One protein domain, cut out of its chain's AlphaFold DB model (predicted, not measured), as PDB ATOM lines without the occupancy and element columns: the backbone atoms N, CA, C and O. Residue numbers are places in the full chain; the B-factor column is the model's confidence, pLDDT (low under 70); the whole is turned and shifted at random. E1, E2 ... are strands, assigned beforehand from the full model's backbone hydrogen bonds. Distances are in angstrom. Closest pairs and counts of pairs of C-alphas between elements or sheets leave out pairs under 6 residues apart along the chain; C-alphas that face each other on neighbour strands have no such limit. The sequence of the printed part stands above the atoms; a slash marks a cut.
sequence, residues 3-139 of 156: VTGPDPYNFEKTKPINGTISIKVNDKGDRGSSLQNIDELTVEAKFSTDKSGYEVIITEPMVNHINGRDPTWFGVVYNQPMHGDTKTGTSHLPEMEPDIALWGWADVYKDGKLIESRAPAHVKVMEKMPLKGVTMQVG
ATOM      1  N   VAL A   3      -0.337  -7.995 100.451       48.16
ATOM      2  CA  VAL A   3      -1.177  -8.970 101.147       48.16
ATOM      3  C   VAL A   3      -0.256 -10.052 101.709       48.16
ATOM      4  O   VAL A   3       0.624 -10.532 101.001       48.16
ATOM      5  N   THR A   4      -0.433 -10.413 102.984       44.22
ATOM      6  CA  THR A   4       0.355 -11.462 103.662       44.22
ATOM      7  C   THR A   4      -0.574 -12.527 104.253       44.22
ATOM      8  O   THR A   4      -1.630 -12.193 104.796       44.22
ATOM      9  N   GLY A   5      -0.212 -13.810 104.126       48.81
ATOM     10  CA  GLY A   5      -0.993 -14.950 104.625       48.81
ATOM     11  C   GLY A   5      -0.636 -16.278 103.933       48.81
ATOM     12  O   GLY A   5       0.037 -16.251 102.905       48.81
ATOM     13  N   PRO A   6      -1.079 -17.436 104.471       49.31
ATOM     14  CA  PRO A   6      -0.823 -18.762 103.886       49.31
ATOM     15  C   PRO A   6      -1.567 -18.995 102.560       49.31
ATOM     16  O   PRO A   6      -1.200 -19.879 101.795       49.31
ATOM     17  N   ASP A   7      -2.600 -18.194 102.294       60.25
ATOM     18  CA  ASP A   7      -3.368 -18.179 101.053       60.25
ATOM     19  C   ASP A   7      -3.510 -16.718 100.581       60.25
ATOM     20  O   ASP A   7      -4.472 -16.035 100.944       60.25
ATOM     21  N   PRO A   8      -2.514 -16.182  99.848       55.41
ATOM     22  CA  PRO A   8      -2.450 -14.761  99.494       55.41
ATOM     23  C   PRO A   8      -3.519 -14.329  98.477       55.41
ATOM     24  O   PRO A   8      -3.641 -13.136  98.205       55.41
ATOM     25  N   TYR A   9      -4.297 -15.272  97.934       61.88
ATOM     26  CA  TYR A   9      -5.425 -15.007  97.037       61.88
ATOM     27  C   TYR A   9      -6.781 -15.125  97.746       61.88
ATOM     28  O   TYR A   9      -7.812 -14.768  97.174       61.88
ATOM     29  N   ASN A  10      -6.795 -15.542  99.015       66.50
ATOM     30  CA  ASN A  10      -7.966 -15.449  99.874       66.50
ATOM     31  C   ASN A  10      -8.045 -14.061 100.514       66.50
ATOM     32  O   ASN A  10      -7.653 -13.848 101.666       66.50
ATOM     33  N   PHE A  11      -8.582 -13.107  99.753       63.56
ATOM     34  CA  PHE A  11      -8.667 -11.708 100.169       63.56
ATOM     35  C   PHE A  11      -9.488 -11.484 101.453       63.56
ATOM     36  O   PHE A  11      -9.276 -10.484 102.136       63.56
ATOM     37  N   GLU A  12     -10.361 -12.424 101.840       62.78
ATOM     38  CA  GLU A  12     -11.123 -12.374 103.099       62.78
ATOM     39  C   GLU A  12     -10.253 -12.640 104.337       62.78
ATOM     40  O   GLU A  12     -10.566 -12.176 105.436       62.78
ATOM     41  N   LYS A  13      -9.149 -13.380 104.181       58.75
ATOM     42  CA  LYS A  13      -8.239 -13.761 105.275       58.75
ATOM     43  C   LYS A  13      -6.945 -12.956 105.302       58.75
ATOM     44  O   LYS A  13      -6.072 -13.220 106.129       58.75
ATOM     45  N   THR A  14      -6.819 -11.967 104.427       59.16
ATOM     46  CA  THR A  14      -5.602 -11.170 104.289       59.16
ATOM     47  C   THR A  14      -5.817  -9.741 104.752       59.16
ATOM     48  O   THR A  14      -6.877  -9.161 104.529       59.16
ATOM     49  N   LYS A  15      -4.804  -9.153 105.395       60.91
ATOM     50  CA  LYS A  15      -4.837  -7.745 105.806       60.91
ATOM     51  C   LYS A  15      -3.982  -6.900 104.861       60.91
ATOM     52  O   LYS A  15      -2.859  -7.312 104.560       60.91
ATOM     53  N   PRO A  16      -4.471  -5.727 104.419       66.06
ATOM     54  CA  PRO A  16      -3.663  -4.800 103.645       66.06
ATOM     55  C   PRO A  16      -2.507  -4.273 104.497       66.06
ATOM     56  O   PRO A  16      -2.701  -3.896 105.652       66.06
ATOM     57  N   ILE A  17      -1.315  -4.211 103.909       72.00
ATOM     58  CA  ILE A  17      -0.136  -3.580 104.508       72.00
ATOM     59  C   ILE A  17       0.384  -2.479 103.581       72.00
ATOM     60  O   ILE A  17       0.331  -2.599 102.350       72.00
ATOM     61  N   ASN A  18       0.855  -1.387 104.181       75.44
ATOM     62  CA  ASN A  18       1.490  -0.297 103.452       75.44
ATOM     63  C   ASN A  18       2.962  -0.628 103.214       75.44
ATOM     64  O   ASN A  18       3.661  -1.119 104.102       75.44
ATOM     65  N   GLY A  19       3.429  -0.328 102.010       81.69
ATOM     66  CA  GLY A  19       4.799  -0.575 101.605       81.69
ATOM     67  C   GLY A  19       5.027  -0.235 100.142       81.69
ATOM     68  O   GLY A  19       4.118   0.217  99.440       81.69
ATOM     69  N   THR A  20       6.246  -0.471  99.691       85.75
ATOM     70  CA  THR A  20       6.680  -0.295  98.311       85.75
ATOM     71  C   THR A  20       7.290  -1.587  97.795       85.75
ATOM     72  O   THR A  20       7.861  -2.370  98.553       85.75
ATOM     73  N   ILE A  21       7.165  -1.805  96.492       86.62
ATOM     74  CA  ILE A  21       7.923  -2.812  95.759       86.62
ATOM     75  C   ILE A  21       8.449  -2.151  94.487       86.62
ATOM     76  O   ILE A  21       7.680  -1.564  93.725       86.62
ATOM     77  N   SER A  22       9.764  -2.172  94.310       87.12
ATOM     78  CA  SER A  22      10.451  -1.717  93.106       87.12
ATOM     79  C   SER A  22      10.981  -2.934  92.372       87.12
ATOM     80  O   SER A  22      11.567  -3.818  92.990       87.12
ATOM     81  N   ILE A  23      10.740  -2.988  91.066       86.94
ATOM     82  CA  ILE A  23      11.134  -4.102  90.209       86.94
ATOM     83  C   ILE A  23      11.884  -3.522  89.017       86.94
ATOM     84  O   ILE A  23      11.372  -2.640  88.323       86.94
ATOM     85  N   LYS A  24      13.089  -4.026  88.777       86.94
ATOM     86  CA  LYS A  24      13.874  -3.798  87.563       86.94
ATOM     87  C   LYS A  24      14.249  -5.152  87.002       86.94
ATOM     88  O   LYS A  24      14.768  -5.987  87.734       86.94
ATOM     89  N   VAL A  25      13.956  -5.372  85.730       83.25
ATOM     90  CA  VAL A  25      14.173  -6.661  85.071       83.25
ATOM     91  C   VAL A  25      14.728  -6.435  83.680       83.25
ATOM     92  O   VAL A  25      14.403  -5.436  83.033       83.25
ATOM     93  N   ASN A  26      15.563  -7.362  83.239       76.69
ATOM     94  CA  ASN A  26      16.116  -7.396  81.901       76.69
ATOM     95  C   ASN A  26      16.214  -8.860  81.465       76.69
ATOM     96  O   ASN A  26      17.125  -9.557  81.908       76.69
ATOM     97  N   ASP A  27      15.261  -9.316  80.647       66.75
ATOM     98  CA  ASP A  27      15.345 -10.628  79.989       66.75
ATOM     99  C   ASP A  27      16.331 -10.496  78.823       66.75
ATOM    100  O   ASP A  27      16.035  -9.895  77.784       66.75
ATOM    101  N   LYS A  28      17.555 -10.947  79.064       67.38
ATOM    102  CA  LYS A  28      18.676 -10.901  78.119       67.38
ATOM    103  C   LYS A  28      18.991 -12.292  77.578       67.38
ATOM    104  O   LYS A  28      19.819 -12.414  76.671       67.38
ATOM    105  N   GLY A  29      18.385 -13.332  78.144       62.06
ATOM    106  CA  GLY A  29      18.605 -14.713  77.762       62.06
ATOM    107  C   GLY A  29      17.987 -15.080  76.421       62.06
ATOM    108  O   GLY A  29      16.789 -14.932  76.197       62.06
ATOM    109  N   ASP A  30      18.789 -15.683  75.546       61.44
ATOM    110  CA  ASP A  30      18.245 -16.482  74.450       61.44
ATOM    111  C   ASP A  30      17.982 -17.906  74.949       61.44
ATOM    112  O   ASP A  30      18.903 -18.694  75.171       61.44
ATOM    113  N   ARG A  31      16.701 -18.246  75.099       61.28
ATOM    114  CA  ARG A  31      16.235 -19.557  75.582       61.28
ATOM    115  C   ARG A  31      16.515 -20.699  74.597       61.28
ATOM    116  O   ARG A  31      16.382 -21.859  74.977       61.28
ATOM    117  N   GLY A  32      16.867 -20.384  73.348       49.59
ATOM    118  CA  GLY A  32      17.319 -21.337  72.332       49.59
ATOM    119  C   GLY A  32      18.842 -21.480  72.250       49.59
ATOM    120  O   GLY A  32      19.328 -22.324  71.494       49.59
ATOM    121  N   SER A  33      19.599 -20.683  73.007       52.69
ATOM    122  CA  SER A  33      21.060 -20.694  72.993       52.69
ATOM    123  C   SER A  33      21.629 -21.668  74.023       52.69
ATOM    124  O   SER A  33      21.092 -21.858  75.109       52.69
ATOM    125  N   SER A  34      22.774 -22.268  73.699       49.53
ATOM    126  CA  SER A  34      23.567 -23.054  74.651       49.53
ATOM    127  C   SER A  34      24.352 -22.187  75.645       49.53
ATOM    128  O   SER A  34      25.036 -22.723  76.516       49.53
ATOM    129  N   LEU A  35      24.331 -20.860  75.480       51.88
ATOM    130  CA  LEU A  35      24.913 -19.921  76.436       51.88
ATOM    131  C   LEU A  35      23.991 -19.799  77.653       51.88
ATOM    132  O   LEU A  35      22.772 -19.773  77.512       51.88
ATOM    133  N   GLN A  36      24.578 -19.732  78.852       56.44
ATOM    134  CA  GLN A  36      23.807 -19.519  80.076       56.44
ATOM    135  C   GLN A  36      22.984 -18.238  79.958       56.44
ATOM    136  O   GLN A  36      23.472 -17.223  79.458       56.44
ATOM    137  N   ASN A  37      21.740 -18.300  80.426       62.41
ATOM    138  CA  ASN A  37      20.897 -17.127  80.512       62.41
ATOM    139  C   ASN A  37      21.563 -16.079  81.441       62.41
ATOM    140  O   ASN A  37      22.063 -16.423  82.513       62.41
ATOM    141  N   ILE A  38      21.603 -14.825  80.985       67.19
ATOM    142  CA  ILE A  38      22.206 -13.656  81.642       67.19
ATOM    143  C   ILE A  38      21.142 -12.647  82.101       67.19
ATOM    144  O   ILE A  38      21.395 -11.441  82.122       67.19
ATOM    145  N   ASP A  39      19.940 -13.130  82.409       72.62
ATOM    146  CA  ASP A  39      18.857 -12.306  82.928       72.62
ATOM    147  C   ASP A  39      19.299 -11.547  84.178       72.62
ATOM    148  O   ASP A  39      19.952 -12.078  85.080       72.62
ATOM    149  N   GLU A  40      18.921 -10.277  84.233       80.50
ATOM    150  CA  GLU A  40      19.172  -9.418  85.380       80.50
ATOM    151  C   GLU A  40      17.838  -9.090  86.037       80.50
ATOM    152  O   GLU A  40      16.881  -8.677  85.374       80.50
ATOM    153  N   LEU A  41      17.783  -9.220  87.360       85.44
ATOM    154  CA  LEU A  41      16.652  -8.747  88.140       85.44
ATOM    155  C   LEU A  41      17.123  -8.020  89.392       85.44
ATOM    156  O   LEU A  41      18.155  -8.321  89.987       85.44
ATOM    157  N   THR A  42      16.348  -7.024  89.789       91.00
ATOM    158  CA  THR A  42      16.443  -6.386  91.094       91.00
ATOM    159  C   THR A  42      15.033  -6.154  91.595       91.00
ATOM    160  O   THR A  42      14.258  -5.423  90.971       91.00
ATOM    161  N   VAL A  43      14.700  -6.782  92.714       91.06
ATOM    162  CA  VAL A  43      13.460  -6.542  93.443       91.06
ATOM    163  C   VAL A  43      13.812  -6.028  94.824       91.06
ATOM    164  O   VAL A  43      14.548  -6.672  95.564       91.06
ATOM    165  N   GLU A  44      13.253  -4.877  95.169       92.44
ATOM    166  CA  GLU A  44      13.347  -4.299  96.504       92.44
ATOM    167  C   GLU A  44      11.934  -4.069  97.023       92.44
ATOM    168  O   GLU A  44      11.182  -3.266  96.464       92.44
ATOM    169  N   ALA A  45      11.560  -4.760  98.094       89.75
ATOM    170  CA  ALA A  45      10.283  -4.559  98.757       89.75
ATOM    171  C   ALA A  45      10.500  -4.078 100.188       89.75
ATOM    172  O   ALA A  45      11.291  -4.661 100.923       89.75
ATOM    173  N   LYS A  46       9.775  -3.035 100.597       89.44
ATOM    174  CA  LYS A  46       9.806  -2.489 101.960       89.44
ATOM    175  C   LYS A  46       8.388  -2.357 102.475       89.44
ATOM    176  O   LYS A  46       7.568  -1.691 101.847       89.44
ATOM    177  N   PHE A  47       8.077  -2.980 103.602       87.06
ATOM    178  CA  PHE A  47       6.739  -2.941 104.192       87.06
ATOM    179  C   PHE A  47       6.812  -3.033 105.713       87.06
ATOM    180  O   PHE A  47       7.746  -3.613 106.258       87.06
ATOM    181  N   SER A  48       5.817  -2.486 106.406       82.12
ATOM    182  CA  SER A  48       5.819  -2.460 107.872       82.12
ATOM    183  C   SER A  48       4.531  -3.011 108.447       82.12
ATOM    184  O   SER A  48       3.437  -2.599 108.068       82.12
ATOM    185  N   THR A  49       4.674  -3.945 109.381       81.25
ATOM    186  CA  THR A  49       3.587  -4.368 110.272       81.25
ATOM    187  C   THR A  49       3.482  -3.395 111.446       81.25
ATOM    188  O   THR A  49       4.379  -2.582 111.658       81.25
ATOM    189  N   ASP A  50       2.455  -3.541 112.284       78.75
ATOM    190  CA  ASP A  50       2.306  -2.749 113.517       78.75
ATOM    191  C   ASP A  50       3.512  -2.852 114.474       78.75
ATOM    192  O   ASP A  50       3.657  -2.027 115.372       78.75
ATOM    193  N   LYS A  51       4.357  -3.886 114.328       83.19
ATOM    194  CA  LYS A  51       5.434  -4.214 115.278       83.19
ATOM    195  C   LYS A  51       6.847  -4.106 114.709       83.19
ATOM    196  O   LYS A  51       7.771  -3.908 115.486       83.19
ATOM    197  N   SER A  52       7.009  -4.283 113.399       87.00
ATOM    198  CA  SER A  52       8.318  -4.381 112.744       87.00
ATOM    199  C   SER A  52       8.257  -3.947 111.287       87.00
ATOM    200  O   SER A  52       7.252  -4.202 110.606       87.00
ATOM    201  N   GLY A  53       9.358  -3.373 110.812       89.69
ATOM    202  CA  GLY A  53       9.636  -3.134 109.401       89.69
ATOM    203  C   GLY A  53      10.344  -4.326 108.763       89.69
ATOM    204  O   GLY A  53      11.163  -4.990 109.398       89.69
ATOM    205  N   TYR A  54      10.026  -4.582 107.501       90.06
ATOM    206  CA  TYR A  54      10.614  -5.640 106.694       90.06
ATOM    207  C   TYR A  54      11.163  -5.073 105.392       90.06
ATOM    208  O   TYR A  54      10.564  -4.183 104.781       90.06
ATOM    209  N   GLU A  55      12.287  -5.631 104.968       93.31
ATOM    210  CA  GLU A  55      12.903  -5.372 103.675       93.31
ATOM    211  C   GLU A  55      13.254  -6.709 103.022       93.31
ATOM    212  O   GLU A  55      13.775  -7.610 103.677       93.31
ATOM    213  N   VAL A  56      12.914  -6.855 101.745       91.75
ATOM    214  CA  VAL A  56      13.226  -8.035 100.934       91.75
ATOM    215  C   VAL A  56      14.002  -7.563  99.719       91.75
ATOM    216  O   VAL A  56      13.525  -6.685  98.992       91.75
ATOM    217  N   ILE A  57      15.181  -8.140  99.515       94.69
ATOM    218  CA  ILE A  57      16.087  -7.802  98.418       94.69
ATOM    219  C   ILE A  57      16.323  -9.057  97.587       94.69
ATOM    220  O   ILE A  57      16.716 -10.088  98.124       94.69
ATOM    221  N   ILE A  58      16.094  -8.964  96.278       93.38
ATOM    222  CA  ILE A  58      16.347 -10.036  95.312       93.38
ATOM    223  C   ILE A  58      17.213  -9.457  94.199       93.38
ATOM    224  O   ILE A  58      16.761  -8.582  93.467       93.38
ATOM    225  N   THR A  59      18.446  -9.931  94.072       91.94
ATOM    226  CA  THR A  59      19.403  -9.475  93.042       91.94
ATOM    227  C   THR A  59      19.969 -10.617  92.208       91.94
ATOM    228  O   THR A  59      20.604 -10.374  91.186       91.94
ATOM    229  N   GLU A  60      19.731 -11.862  92.625       89.44
ATOM    230  CA  GLU A  60      20.210 -13.059  91.945       89.44
ATOM    231  C   GLU A  60      19.016 -13.852  91.390       89.44
ATOM    232  O   GLU A  60      18.137 -14.248  92.167       89.44
ATOM    233  N   PRO A  61      18.965 -14.104  90.070       84.25
ATOM    234  CA  PRO A  61      17.940 -14.951  89.485       84.25
ATOM    235  C   PRO A  61      18.107 -16.410  89.913       84.25
ATOM    236  O   PRO A  61      19.210 -16.953  89.995       84.25
ATOM    237  N   MET A  62      16.985 -17.086  90.140       83.19
ATOM    238  CA  MET A  62      16.972 -18.515  90.420       83.19
ATOM    239  C   MET A  62      17.004 -19.273  89.091       83.19
ATOM    240  O   MET A  62      15.981 -19.478  88.440       83.19
ATOM    241  N   VAL A  63      18.202 -19.699  88.691       76.12
ATOM    242  CA  VAL A  63      18.440 -20.370  87.401       76.12
ATOM    243  C   VAL A  63      17.803 -21.758  87.316       76.12
ATOM    244  O   VAL A  63      17.289 -22.133  86.267       76.12
ATOM    245  N   ASN A  64      17.809 -22.499  88.422       71.75
ATOM    246  CA  ASN A  64      17.184 -23.812  88.532       71.75
ATOM    247  C   ASN A  64      16.315 -23.850  89.782       71.75
ATOM    248  O   ASN A  64      16.719 -23.331  90.826       71.75
ATOM    249  N   HIS A  65      15.163 -24.517  89.707       67.56
ATOM    250  CA  HIS A  65      14.398 -24.806  90.913       67.56
ATOM    251  C   HIS A  65      15.208 -25.715  91.838       67.56
ATOM    252  O   HIS A  65      15.921 -26.606  91.373       67.56
ATOM    253  N   ILE A  66      15.066 -25.538  93.153       67.56
ATOM    254  CA  ILE A  66      15.887 -26.250  94.144       67.56
ATOM    255  C   ILE A  66      15.719 -27.778  94.084       67.56
ATOM    256  O   ILE A  66      16.643 -28.522  94.395       67.56
ATOM    257  N   ASN A  67      14.552 -28.253  93.636       66.00
ATOM    258  CA  ASN A  67      14.272 -29.679  93.436       66.00
ATOM    259  C   ASN A  67      14.555 -30.166  91.994       66.00
ATOM    260  O   ASN A  67      14.376 -31.350  91.716       66.00
ATOM    261  N   GLY A  68      14.937 -29.268  91.075       63.53
ATOM    262  CA  GLY A  68      15.198 -29.550  89.658       63.53
ATOM    263  C   GLY A  68      13.989 -29.991  88.819       63.53
ATOM    264  O   GLY A  68      14.179 -30.443  87.693       63.53
ATOM    265  N   ARG A  69      12.763 -29.919  89.353       63.91
ATOM    266  CA  ARG A  69      11.536 -30.402  88.690       63.91
ATOM    267  C   ARG A  69      10.770 -29.299  87.980       63.91
ATOM    268  O   ARG A  69      10.238 -29.536  86.902       63.91
ATOM    269  N   ASP A  70      10.708 -28.123  88.593       65.94
ATOM    270  CA  ASP A  70       9.935 -27.004  88.071       65.94
ATOM    271  C   ASP A  70      10.830 -26.088  87.222       65.94
ATOM    272  O   ASP A  70      11.953 -25.774  87.628       65.94
ATOM    273  N   PRO A  71      10.380 -25.640  86.039       67.38
ATOM    274  CA  PRO A  71      11.097 -24.607  85.311       67.38
ATOM    275  C   PRO A  71      11.041 -23.307  86.120       67.38
ATOM    276  O   PRO A  71       9.977 -22.887  86.557       67.38
ATOM    277  N   THR A  72      12.183 -22.652  86.317       67.00
ATOM    278  CA  THR A  72      12.247 -21.281  86.865       67.00
ATOM    279  C   THR A  72      12.504 -20.258  85.775       67.00
ATOM    280  O   THR A  72      12.717 -19.085  86.064       67.00
ATOM    281  N   TRP A  73      12.510 -20.706  84.512       68.50
ATOM    282  CA  TRP A  73      12.728 -19.873  83.333       68.50
ATOM    283  C   TRP A  73      13.961 -18.974  83.459       68.50
ATOM    284  O   TRP A  73      13.967 -17.869  82.939       68.50
ATOM    285  N   PHE A  74      14.995 -19.466  84.150       70.62
ATOM    286  CA  PHE A  74      16.223 -18.733  84.456       70.62
ATOM    287  C   PHE A  74      16.036 -17.427  85.243       70.62
ATOM    288  O   PHE A  74      16.940 -16.602  85.299       70.62
ATOM    289  N   GLY A  75      14.893 -17.266  85.901       75.38
ATOM    290  CA  GLY A  75      14.624 -16.182  86.830       75.38
ATOM    291  C   GLY A  75      13.708 -15.087  86.303       75.38
ATOM    292  O   GLY A  75      13.106 -14.416  87.132       75.38
ATOM    293  N   VAL A  76      13.524 -14.919  84.990       79.50
ATOM    294  CA  VAL A  76      12.591 -13.924  84.425       79.50
ATOM    295  C   VAL A  76      11.752 -14.547  83.318       79.50
ATOM    296  O   VAL A  76      12.233 -15.359  82.534       79.50
ATOM    297  N   VAL A  77      10.471 -14.192  83.234       81.06
ATOM    298  CA  VAL A  77       9.616 -14.555  82.101       81.06
ATOM    299  C   VAL A  77       8.484 -13.552  81.900       81.06
ATOM    300  O   VAL A  77       7.977 -12.970  82.860       81.06
ATOM    301  N   TYR A  78       8.068 -13.385  80.645       77.50
ATOM    302  CA  TYR A  78       6.962 -12.516  80.246       77.50
ATOM    303  C   TYR A  78       5.797 -13.314  79.662       77.50
ATOM    304  O   TYR A  78       6.027 -14.241  78.885       77.50
ATOM    305  N   ASN A  79       4.565 -12.899  79.977       77.75
ATOM    306  CA  ASN A  79       3.313 -13.382  79.372       77.75
ATOM    307  C   ASN A  79       3.221 -14.916  79.267       77.75
ATOM    308  O   ASN A  79       2.934 -15.458  78.199       77.75
ATOM    309  N   GLN A  80       3.533 -15.627  80.353       74.62
ATOM    310  CA  GLN A  80       3.447 -17.088  80.382       74.62
ATOM    311  C   GLN A  80       2.313 -17.563  81.288       74.62
ATOM    312  O   GLN A  80       2.260 -17.123  82.437       74.62
ATOM    313  N   PRO A  81       1.444 -18.478  80.820       73.25
ATOM    314  CA  PRO A  81       0.446 -19.119  81.667       73.25
ATOM    315  C   PRO A  81       1.092 -19.886  82.827       73.25
ATOM    316  O   PRO A  81       2.065 -20.622  82.649       73.25
ATOM    317  N   MET A  82       0.539 -19.721  84.025       70.44
ATOM    318  CA  MET A  82       1.018 -20.311  85.273       70.44
ATOM    319  C   MET A  82      -0.137 -20.771  86.157       70.44
ATOM    320  O   MET A  82      -1.248 -20.238  86.103       70.44
ATOM    321  N   HIS A  83       0.178 -21.718  87.046       69.69
ATOM    322  CA  HIS A  83      -0.763 -22.355  87.972       69.69
ATOM    323  C   HIS A  83      -1.920 -23.049  87.226       69.69
ATOM    324  O   HIS A  83      -1.794 -23.343  86.035       69.69
ATOM    325  N   GLY A  84      -2.995 -23.425  87.927       63.19
ATOM    326  CA  GLY A  84      -4.085 -24.210  87.338       63.19
ATOM    327  C   GLY A  84      -3.593 -25.531  86.729       63.19
ATOM    328  O   GLY A  84      -2.908 -26.318  87.392       63.19
ATOM    329  N   ASP A  85      -3.894 -25.743  85.448       53.69
ATOM    330  CA  ASP A  85      -3.569 -26.970  84.707       53.69
ATOM    331  C   ASP A  85      -2.063 -27.185  84.467       53.69
ATOM    332  O   ASP A  85      -1.641 -28.305  84.167       53.69
ATOM    333  N   THR A  86      -1.226 -26.160  84.676       53.28
ATOM    334  CA  THR A  86       0.245 -26.290  84.605       53.28
ATOM    335  C   THR A  86       0.833 -27.076  85.781       53.28
ATOM    336  O   THR A  86       1.966 -27.542  85.697       53.28
ATOM    337  N   LYS A  87       0.064 -27.259  86.870       55.50
ATOM    338  CA  LYS A  87       0.439 -28.006  88.089       55.50
ATOM    339  C   LYS A  87       1.654 -27.474  88.867       55.50
ATOM    340  O   LYS A  87       2.058 -28.123  89.832       55.50
ATOM    341  N   THR A  88       2.192 -26.308  88.510       55.22
ATOM    342  CA  THR A  88       3.303 -25.647  89.215       55.22
ATOM    343  C   THR A  88       2.775 -24.742  90.336       55.22
ATOM    344  O   THR A  88       1.956 -23.853  90.087       55.22
ATOM    345  N   GLY A  89       3.255 -24.924  91.572       59.00
ATOM    346  CA  GLY A  89       2.869 -24.128  92.750       59.00
ATOM    347  C   GLY A  89       1.915 -24.852  93.714       59.00
ATOM    348  O   GLY A  89       1.947 -26.072  93.833       59.00
ATOM    349  N   THR A  90       1.083 -24.115  94.458       58.78
ATOM    350  CA  THR A  90       0.077 -24.711  95.366       58.78
ATOM    351  C   THR A  90      -1.268 -24.865  94.649       58.78
ATOM    352  O   THR A  90      -1.626 -23.998  93.856       58.78
ATOM    353  N   SER A  91      -2.062 -25.881  94.990       59.88
ATOM    354  CA  SER A  91      -3.384 -26.176  94.403       59.88
ATOM    355  C   SER A  91      -4.436 -25.080  94.596       59.88
ATOM    356  O   SER A  91      -5.509 -25.158  94.010       59.88
ATOM    357  N   HIS A  92      -4.148 -24.083  95.431       61.75
ATOM    358  CA  HIS A  92      -5.031 -22.955  95.726       61.75
ATOM    359  C   HIS A  92      -4.749 -21.731  94.842       61.75
ATOM    360  O   HIS A  92      -5.439 -20.721  94.954       61.75
ATOM    361  N   LEU A  93      -3.733 -21.792  93.972       66.19
ATOM    362  CA  LEU A  93      -3.407 -20.687  93.075       66.19
ATOM    363  C   LEU A  93      -4.365 -20.688  91.876       66.19
ATOM    364  O   LEU A  93      -4.481 -21.719  91.209       66.19
ATOM    365  N   PRO A  94      -5.026 -19.556  91.572       69.12
ATOM    366  CA  PRO A  94      -5.835 -19.458  90.369       69.12
ATOM    367  C   PRO A  94      -4.939 -19.534  89.131       69.12
ATOM    368  O   PRO A  94      -3.782 -19.111  89.169       69.12
ATOM    369  N   GLU A  95      -5.480 -20.052  88.031       74.19
ATOM    370  CA  GLU A  95      -4.835 -19.945  86.723       74.19
ATOM    371  C   GLU A  95      -4.621 -18.464  86.375       74.19
ATOM    372  O   GLU A  95      -5.516 -17.632  86.565       74.19
ATOM    373  N   MET A  96      -3.416 -18.119  85.923       76.94
ATOM    374  CA  MET A  96      -3.055 -16.739  85.606       76.94
ATOM    375  C   MET A  96      -1.953 -16.651  84.558       76.94
ATOM    376  O   MET A  96      -1.110 -17.531  84.453       76.94
ATOM    377  N   GLU A  97      -1.920 -15.532  83.843       82.38
ATOM    378  CA  GLU A  97      -0.866 -15.186  82.893       82.38
ATOM    379  C   GLU A  97      -0.278 -13.827  83.303       82.38
ATOM    380  O   GLU A  97      -0.832 -12.785  82.939       82.38
ATOM    381  N   PRO A  98       0.763 -13.810  84.155       81.56
ATOM    382  CA  PRO A  98       1.417 -12.573  84.551       81.56
ATOM    383  C   PRO A  98       2.155 -11.916  83.390       81.56
ATOM    384  O   PRO A  98       2.832 -12.584  82.607       81.56
ATOM    385  N   ASP A  99       2.075 -10.586  83.338       84.12
ATOM    386  CA  ASP A  99       2.833  -9.781  82.382       84.12
ATOM    387  C   ASP A  99       4.338  -9.966  82.633       84.12
ATOM    388  O   ASP A  99       5.111 -10.090  81.686       84.12
ATOM    389  N   ILE A 100       4.739 -10.066  83.909       83.88
ATOM    390  CA  ILE A 100       6.104 -10.393  84.347       83.88
ATOM    391  C   ILE A 100       6.041 -11.400  85.496       83.88
ATOM    392  O   ILE A 100       5.334 -11.168  86.479       83.88
ATOM    393  N   ALA A 101       6.836 -12.461  85.431       85.25
ATOM    394  CA  ALA A 101       7.079 -13.367  86.546       85.25
ATOM    395  C   ALA A 101       8.579 -13.572  86.766       85.25
ATOM    396  O   ALA A 101       9.353 -13.665  85.813       85.25
ATOM    397  N   LEU A 102       8.979 -13.592  88.037       86.38
ATOM    398  CA  LEU A 102      10.372 -13.571  88.465       86.38
ATOM    399  C   LEU A 102      10.630 -14.619  89.533       86.38
ATOM    400  O   LEU A 102       9.905 -14.657  90.526       86.38
ATOM    401  N   TRP A 103      11.711 -15.373  89.392       86.19
ATOM    402  CA  TRP A 103      12.231 -16.260  90.424       86.19
ATOM    403  C   TRP A 103      13.635 -15.831  90.814       86.19
ATOM    404  O   TRP A 103      14.502 -15.663  89.959       86.19
ATOM    405  N   GLY A 104      13.886 -15.698  92.109       88.06
ATOM    406  CA  GLY A 104      15.188 -15.271  92.600       88.06
ATOM    407  C   GLY A 104      15.460 -15.696  94.029       88.06
ATOM    408  O   GLY A 104      14.584 -16.223  94.716       88.06
ATOM    409  N   TRP A 105      16.692 -15.457  94.458       88.88
ATOM    410  CA  TRP A 105      17.137 -15.680  95.827       88.88
ATOM    411  C   TRP A 105      16.992 -14.385  96.622       88.88
ATOM    412  O   TRP A 105      17.558 -13.356  96.255       88.88
ATOM    413  N   ALA A 106      16.190 -14.438  97.681       90.56
ATOM    414  CA  ALA A 106      15.836 -13.297  98.502       90.56
ATOM    415  C   ALA A 106      16.623 -13.273  99.813       90.56
ATOM    416  O   ALA A 106      16.645 -14.259 100.549       90.56
ATOM    417  N   ASP A 107      17.161 -12.105 100.142       94.31
ATOM    418  CA  ASP A 107      17.582 -11.768 101.496       94.31
ATOM    419  C   ASP A 107      16.455 -11.008 102.195       94.31
ATOM    420  O   ASP A 107      15.910 -10.032 101.663       94.31
ATOM    421  N   VAL A 108      16.095 -11.453 103.399       91.31
ATOM    422  CA  VAL A 108      15.004 -10.890 104.195       91.31
ATOM    423  C   VAL A 108      15.564 -10.243 105.448       91.31
ATOM    424  O   VAL A 108      16.215 -10.878 106.279       91.31
ATOM    425  N   TYR A 109      15.234  -8.972 105.623       93.19
ATOM    426  CA  TYR A 109      15.618  -8.165 106.765       93.19
ATOM    427  C   TYR A 109      14.389  -7.827 107.598       93.19
ATOM    428  O   TYR A 109      13.327  -7.489 107.072       93.19
ATOM    429  N   LYS A 110      14.554  -7.863 108.917       93.44
ATOM    430  CA  LYS A 110      13.579  -7.386 109.894       93.44
ATOM    431  C   LYS A 110      14.238  -6.339 110.771       93.44
ATOM    432  O   LYS A 110      15.255  -6.617 111.402       93.44
ATOM    433  N   ASP A 111      13.663  -5.142 110.796       93.88
ATOM    434  CA  ASP A 111      14.172  -4.004 111.568       93.88
ATOM    435  C   ASP A 111      15.676  -3.743 111.299       93.88
ATOM    436  O   ASP A 111      16.461  -3.468 112.204       93.88
ATOM    437  N   GLY A 112      16.088  -3.884 110.029       94.38
ATOM    438  CA  GLY A 112      17.469  -3.695 109.562       94.38
ATOM    439  C   GLY A 112      18.418  -4.878 109.798       94.38
ATOM    440  O   GLY A 112      19.568  -4.828 109.368       94.38
ATOM    441  N   LYS A 113      17.965  -5.954 110.450       95.88
ATOM    442  CA  LYS A 113      18.761  -7.165 110.679       95.88
ATOM    443  C   LYS A 113      18.390  -8.252 109.671       95.88
ATOM    444  O   LYS A 113      17.214  -8.579 109.555       95.88
ATOM    445  N   LEU A 114      19.385  -8.846 109.011       93.12
ATOM    446  CA  LEU A 114      19.194 -10.038 108.178       93.12
ATOM    447  C   LEU A 114      18.655 -11.186 109.044       93.12
ATOM    448  O   LEU A 114      19.260 -11.531 110.065       93.12
ATOM    449  N   ILE A 115      17.499 -11.724 108.668       90.75
ATOM    450  CA  ILE A 115      16.849 -12.849 109.353       90.75
ATOM    451  C   ILE A 115      16.783 -14.104 108.493       90.75
ATOM    452  O   ILE A 115      16.644 -15.181 109.058       90.75
ATOM    453  N   GLU A 116      16.885 -13.959 107.173       88.00
ATOM    454  CA  GLU A 116      16.940 -15.070 106.231       88.00
ATOM    455  C   GLU A 116      17.759 -14.657 105.012       88.00
ATOM    456  O   GLU A 116      17.613 -13.522 104.547       88.00
ATOM    457  N   SER A 117      18.599 -15.551 104.497       90.62
ATOM    458  CA  SER A 117      19.386 -15.304 103.286       90.62
ATOM    459  C   SER A 117      19.111 -16.375 102.250       90.62
ATOM    460  O   SER A 117      18.865 -17.527 102.586       90.62
ATOM    461  N   ARG A 118      19.136 -15.998 100.971       87.50
ATOM    462  CA  ARG A 118      18.881 -16.922  99.854       87.50
ATOM    463  C   ARG A 118      17.576 -17.727  99.985       87.50
ATOM    464  O   ARG A 118      17.503 -18.876  99.548       87.50
ATOM    465  N   ALA A 119      16.516 -17.124 100.517       86.06
ATOM    466  CA  ALA A 119      15.193 -17.733 100.471       86.06
ATOM    467  C   ALA A 119      14.673 -17.743  99.023       86.06
ATOM    468  O   ALA A 119      14.751 -16.717  98.344       86.06
ATOM    469  N   PRO A 120      14.116 -18.854  98.513       83.94
ATOM    470  CA  PRO A 120      13.520 -18.858  97.183       83.94
ATOM    471  C   PRO A 120      12.319 -17.909  97.167       83.94
ATOM    472  O   PRO A 120      11.427 -18.010  98.009       83.94
ATOM    473  N   ALA A 121      12.276 -16.991  96.209       85.69
ATOM    474  CA  ALA A 121      11.197 -16.026  96.076       85.69
ATOM    475  C   ALA A 121      10.622 -16.010  94.661       85.69
ATOM    476  O   ALA A 121      11.333 -16.206  93.675       85.69
ATOM    477  N   HIS A 122       9.318 -15.762  94.580       86.00
ATOM    478  CA  HIS A 122       8.564 -15.647  93.341       86.00
ATOM    479  C   HIS A 122       7.780 -14.333  93.341       86.00
ATOM    480  O   HIS A 122       6.998 -14.065  94.257       86.00
ATOM    481  N   VAL A 123       7.990 -13.505  92.319       85.19
ATOM    482  CA  VAL A 123       7.317 -12.212  92.146       85.19
ATOM    483  C   VAL A 123       6.534 -12.234  90.847       85.19
ATOM    484  O   VAL A 123       7.059 -12.645  89.820       85.19
ATOM    485  N   LYS A 124       5.291 -11.758  90.873       85.62
ATOM    486  CA  LYS A 124       4.446 -11.622  89.682       85.62
ATOM    487  C   LYS A 124       3.885 -10.216  89.583       85.62
ATOM    488  O   LYS A 124       3.400  -9.679  90.582       85.62
ATOM    489  N   VAL A 125       3.906  -9.664  88.378       84.75
ATOM    490  CA  VAL A 125       3.298  -8.383  88.015       84.75
ATOM    491  C   VAL A 125       2.117  -8.655  87.089       84.75
ATOM    492  O   VAL A 125       2.255  -9.354  86.089       84.75
ATOM    493  N   MET A 126       0.966  -8.100  87.451       84.44
ATOM    494  CA  MET A 126      -0.285  -8.175  86.705       84.44
ATOM    495  C   MET A 126      -0.772  -6.751  86.423       84.44
ATOM    496  O   MET A 126      -1.034  -5.981  87.352       84.44
ATOM    497  N   GLU A 127      -0.970  -6.389  85.166       81.12
ATOM    498  CA  GLU A 127      -1.539  -5.099  84.765       81.12
ATOM    499  C   GLU A 127      -3.057  -5.173  84.554       81.12
ATOM    500  O   GLU A 127      -3.756  -4.154  84.645       81.12
ATOM    501  N   LYS A 128      -3.581  -6.382  84.322       76.81
ATOM    502  CA  LYS A 128      -4.993  -6.643  84.020       76.81
ATOM    503  C   LYS A 128      -5.806  -6.961  85.279       76.81
ATOM    504  O   LYS A 128      -5.373  -7.679  86.177       76.81
ATOM    505  N   MET A 129      -7.025  -6.425  85.331       67.62
ATOM    506  CA  MET A 129      -8.026  -6.758  86.353       67.62
ATOM    507  C   MET A 129      -8.546  -8.199  86.161       67.62
ATOM    508  O   MET A 129      -8.547  -8.677  85.028       67.62
ATOM    509  N   PRO A 130      -9.023  -8.889  87.219       66.31
ATOM    510  CA  PRO A 130      -9.226  -8.396  88.588       66.31
ATOM    511  C   PRO A 130      -7.978  -8.445  89.482       66.31
ATOM    512  O   PRO A 130      -7.982  -7.834  90.545       66.31
ATOM    513  N   LEU A 131      -6.906  -9.122  89.060       68.81
ATOM    514  CA  LEU A 131      -5.704  -9.359  89.873       68.81
ATOM    515  C   LEU A 131      -4.601  -8.307  89.673       68.81
ATOM    516  O   LEU A 131      -3.436  -8.583  89.943       68.81
ATOM    517  N   LYS A 132      -4.956  -7.098  89.218       77.06
ATOM    518  CA  LYS A 132      -3.993  -6.030  88.931       77.06
ATOM    519  C   LYS A 132      -3.152  -5.697  90.168       77.06
ATOM    520  O   LYS A 132      -3.688  -5.302  91.206       77.06
ATOM    521  N   GLY A 133      -1.832  -5.768  90.033       80.06
ATOM    522  CA  GLY A 133      -0.882  -5.440  91.086       80.06
ATOM    523  C   GLY A 133       0.397  -6.264  91.016       80.06
ATOM    524  O   GLY A 133       0.705  -6.903  90.016       80.06
ATOM    525  N   VAL A 134       1.143  -6.230  92.116       78.56
ATOM    526  CA  VAL A 134       2.354  -7.025  92.301       78.56
ATOM    527  C   VAL A 134       2.118  -7.984  93.457       78.56
ATOM    528  O   VAL A 134       1.667  -7.569  94.526       78.56
ATOM    529  N   THR A 135       2.440  -9.255  93.246       79.44
ATOM    530  CA  THR A 135       2.455 -10.278  94.296       79.44
ATOM    531  C   THR A 135       3.880 -10.769  94.484       79.44
ATOM    532  O   THR A 135       4.599 -10.952  93.507       79.44
ATOM    533  N   MET A 136       4.293 -10.959  95.733       80.38
ATOM    534  CA  MET A 136       5.598 -11.505  96.089       80.38
ATOM    535  C   MET A 136       5.392 -12.596  97.131       80.38
ATOM    536  O   MET A 136       4.705 -12.383  98.130       80.38
ATOM    537  N   GLN A 137       5.999 -13.746  96.889       80.50
ATOM    538  CA  GLN A 137       6.026 -14.878  97.796       80.50
ATOM    539  C   GLN A 137       7.480 -15.202  98.115       80.50
ATOM    540  O   GLN A 137       8.287 -15.339  97.203       80.50
ATOM    541  N   VAL A 138       7.796 -15.328  99.401       79.31
ATOM    542  CA  VAL A 138       9.094 -15.800  99.890       79.31
ATOM    543  C   VAL A 138       8.858 -17.163 100.527       79.31
ATOM    544  O   VAL A 138       7.933 -17.309 101.328       79.31
ATOM    545  N   GLY A 139       9.636 -18.160 100.118       74.00
ATOM    546  CA  GLY A 139       9.521 -19.528 100.601       74.00
ATOM    547  C   GLY A 139       9.838 -19.627 102.090       74.00
ATOM    548  O   GLY A 139      10.722 -18.942 102.598       74.00
TER     549      GLY A 139
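AT A GLANCE: This is residues 3 to 139 of the 156 residues of an uncharacterized protein of Bacillus aerolatus (UniProt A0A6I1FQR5). One twisted antiparallel sheet is folded over on itself at sharp bends in its two long strands E6 and E7. E2, E3 and E4 with the later part of E6 and the early part of E7 make one half, and E5, E8 and the remaining parts of E6 and E7 make the other; E8 comes back near E2 without pairing with it, and the fold stays open there. E1 turns off the beginning of E2, and the link between E2 and E3 reaches to one end of the long axis. The printed part has 137 residues with eight named strands, E1 to E8 in chain order, and no named helix; the class is all strand, though under half of the residues, 63, are in named elements. It is compact, with a radius of gyration of the C-alphas of 15.1 A and spans of 49 by 33 by 27 A.

IN THESE COORDINATES: The sheet holds E2, residues 19 to 26, 23.7 A; E3, residues 40 to 48, 27.1 A; E4, residues 53 to 61, 24.6 A; E5, residues 76 to 78; E6, residues 100 to 110, 26.8 A; E7, residues 113 to 126, 30.6 A, the longest strand; and E8, residues 133 to 138, 16.9 A. E1, residues 15 to 17, pairs with no named strand. E1 begins at C-alpha 15 (-4.837, -7.745, 105.806), and E8 ends at C-alpha 138 (9.094, -15.800, 99.890).

HOW THE PARTS SIT: The branched sheet has E6 with three neighbours: E4 and E5 lie on one side of it, E7 on the other side. E6 bends by 74 degrees at residue 105 and E7 by 83 degrees at residue 117. Pairing is staggered: E6 pairs with E5 over its residues 100 to 102, with E4 over its residues 104 to 110, and with E7 over its residues 100 to 110. E2, E3 and E4 form a meander, each strand the antiparallel neighbour of the one before; E5, E6, E7 and E8 form another. N 22 and O 44 of the hairpin E2 and E3 are 2.8 A apart, within hydrogen-bond range, as are N 45 and O 56 of the hairpin E3 and E4 at 2.9 A, N 107 and O 57 of E6 and E4 at 2.9 A, N 77 and O 101 of the hairpin E5 and E6 at 2.9 A, N 104 and O 121 of the hairpin E6 and E7 at 3.0 A, and N 124 and O 135 of the hairpin E7 and E8 at 2.8 A. The closest C-alphas of the edge strands E2 and E8 are those of Ile 21 and Val 134, 7.8 A apart. E1 runs on into E2 across a break of 1 residue, at 71 degrees; residues 3 to 4 pair antiparallel with residues 15 to 16 of E1.

THE WHOLE: The C-alphas farthest apart are those of Ser 34 and Asp 50, 48.7 A. The printed part has no cut. The links E2 to E3, E4 to E5 and E5 to E6 are long, with 13, 14 and 21 residues. The mean pLDDT of the printed part is 75.7; it is under 70 at residues 3 to 16, 27 to 38, 65 to 73, 83 to 94 and 129 to 131.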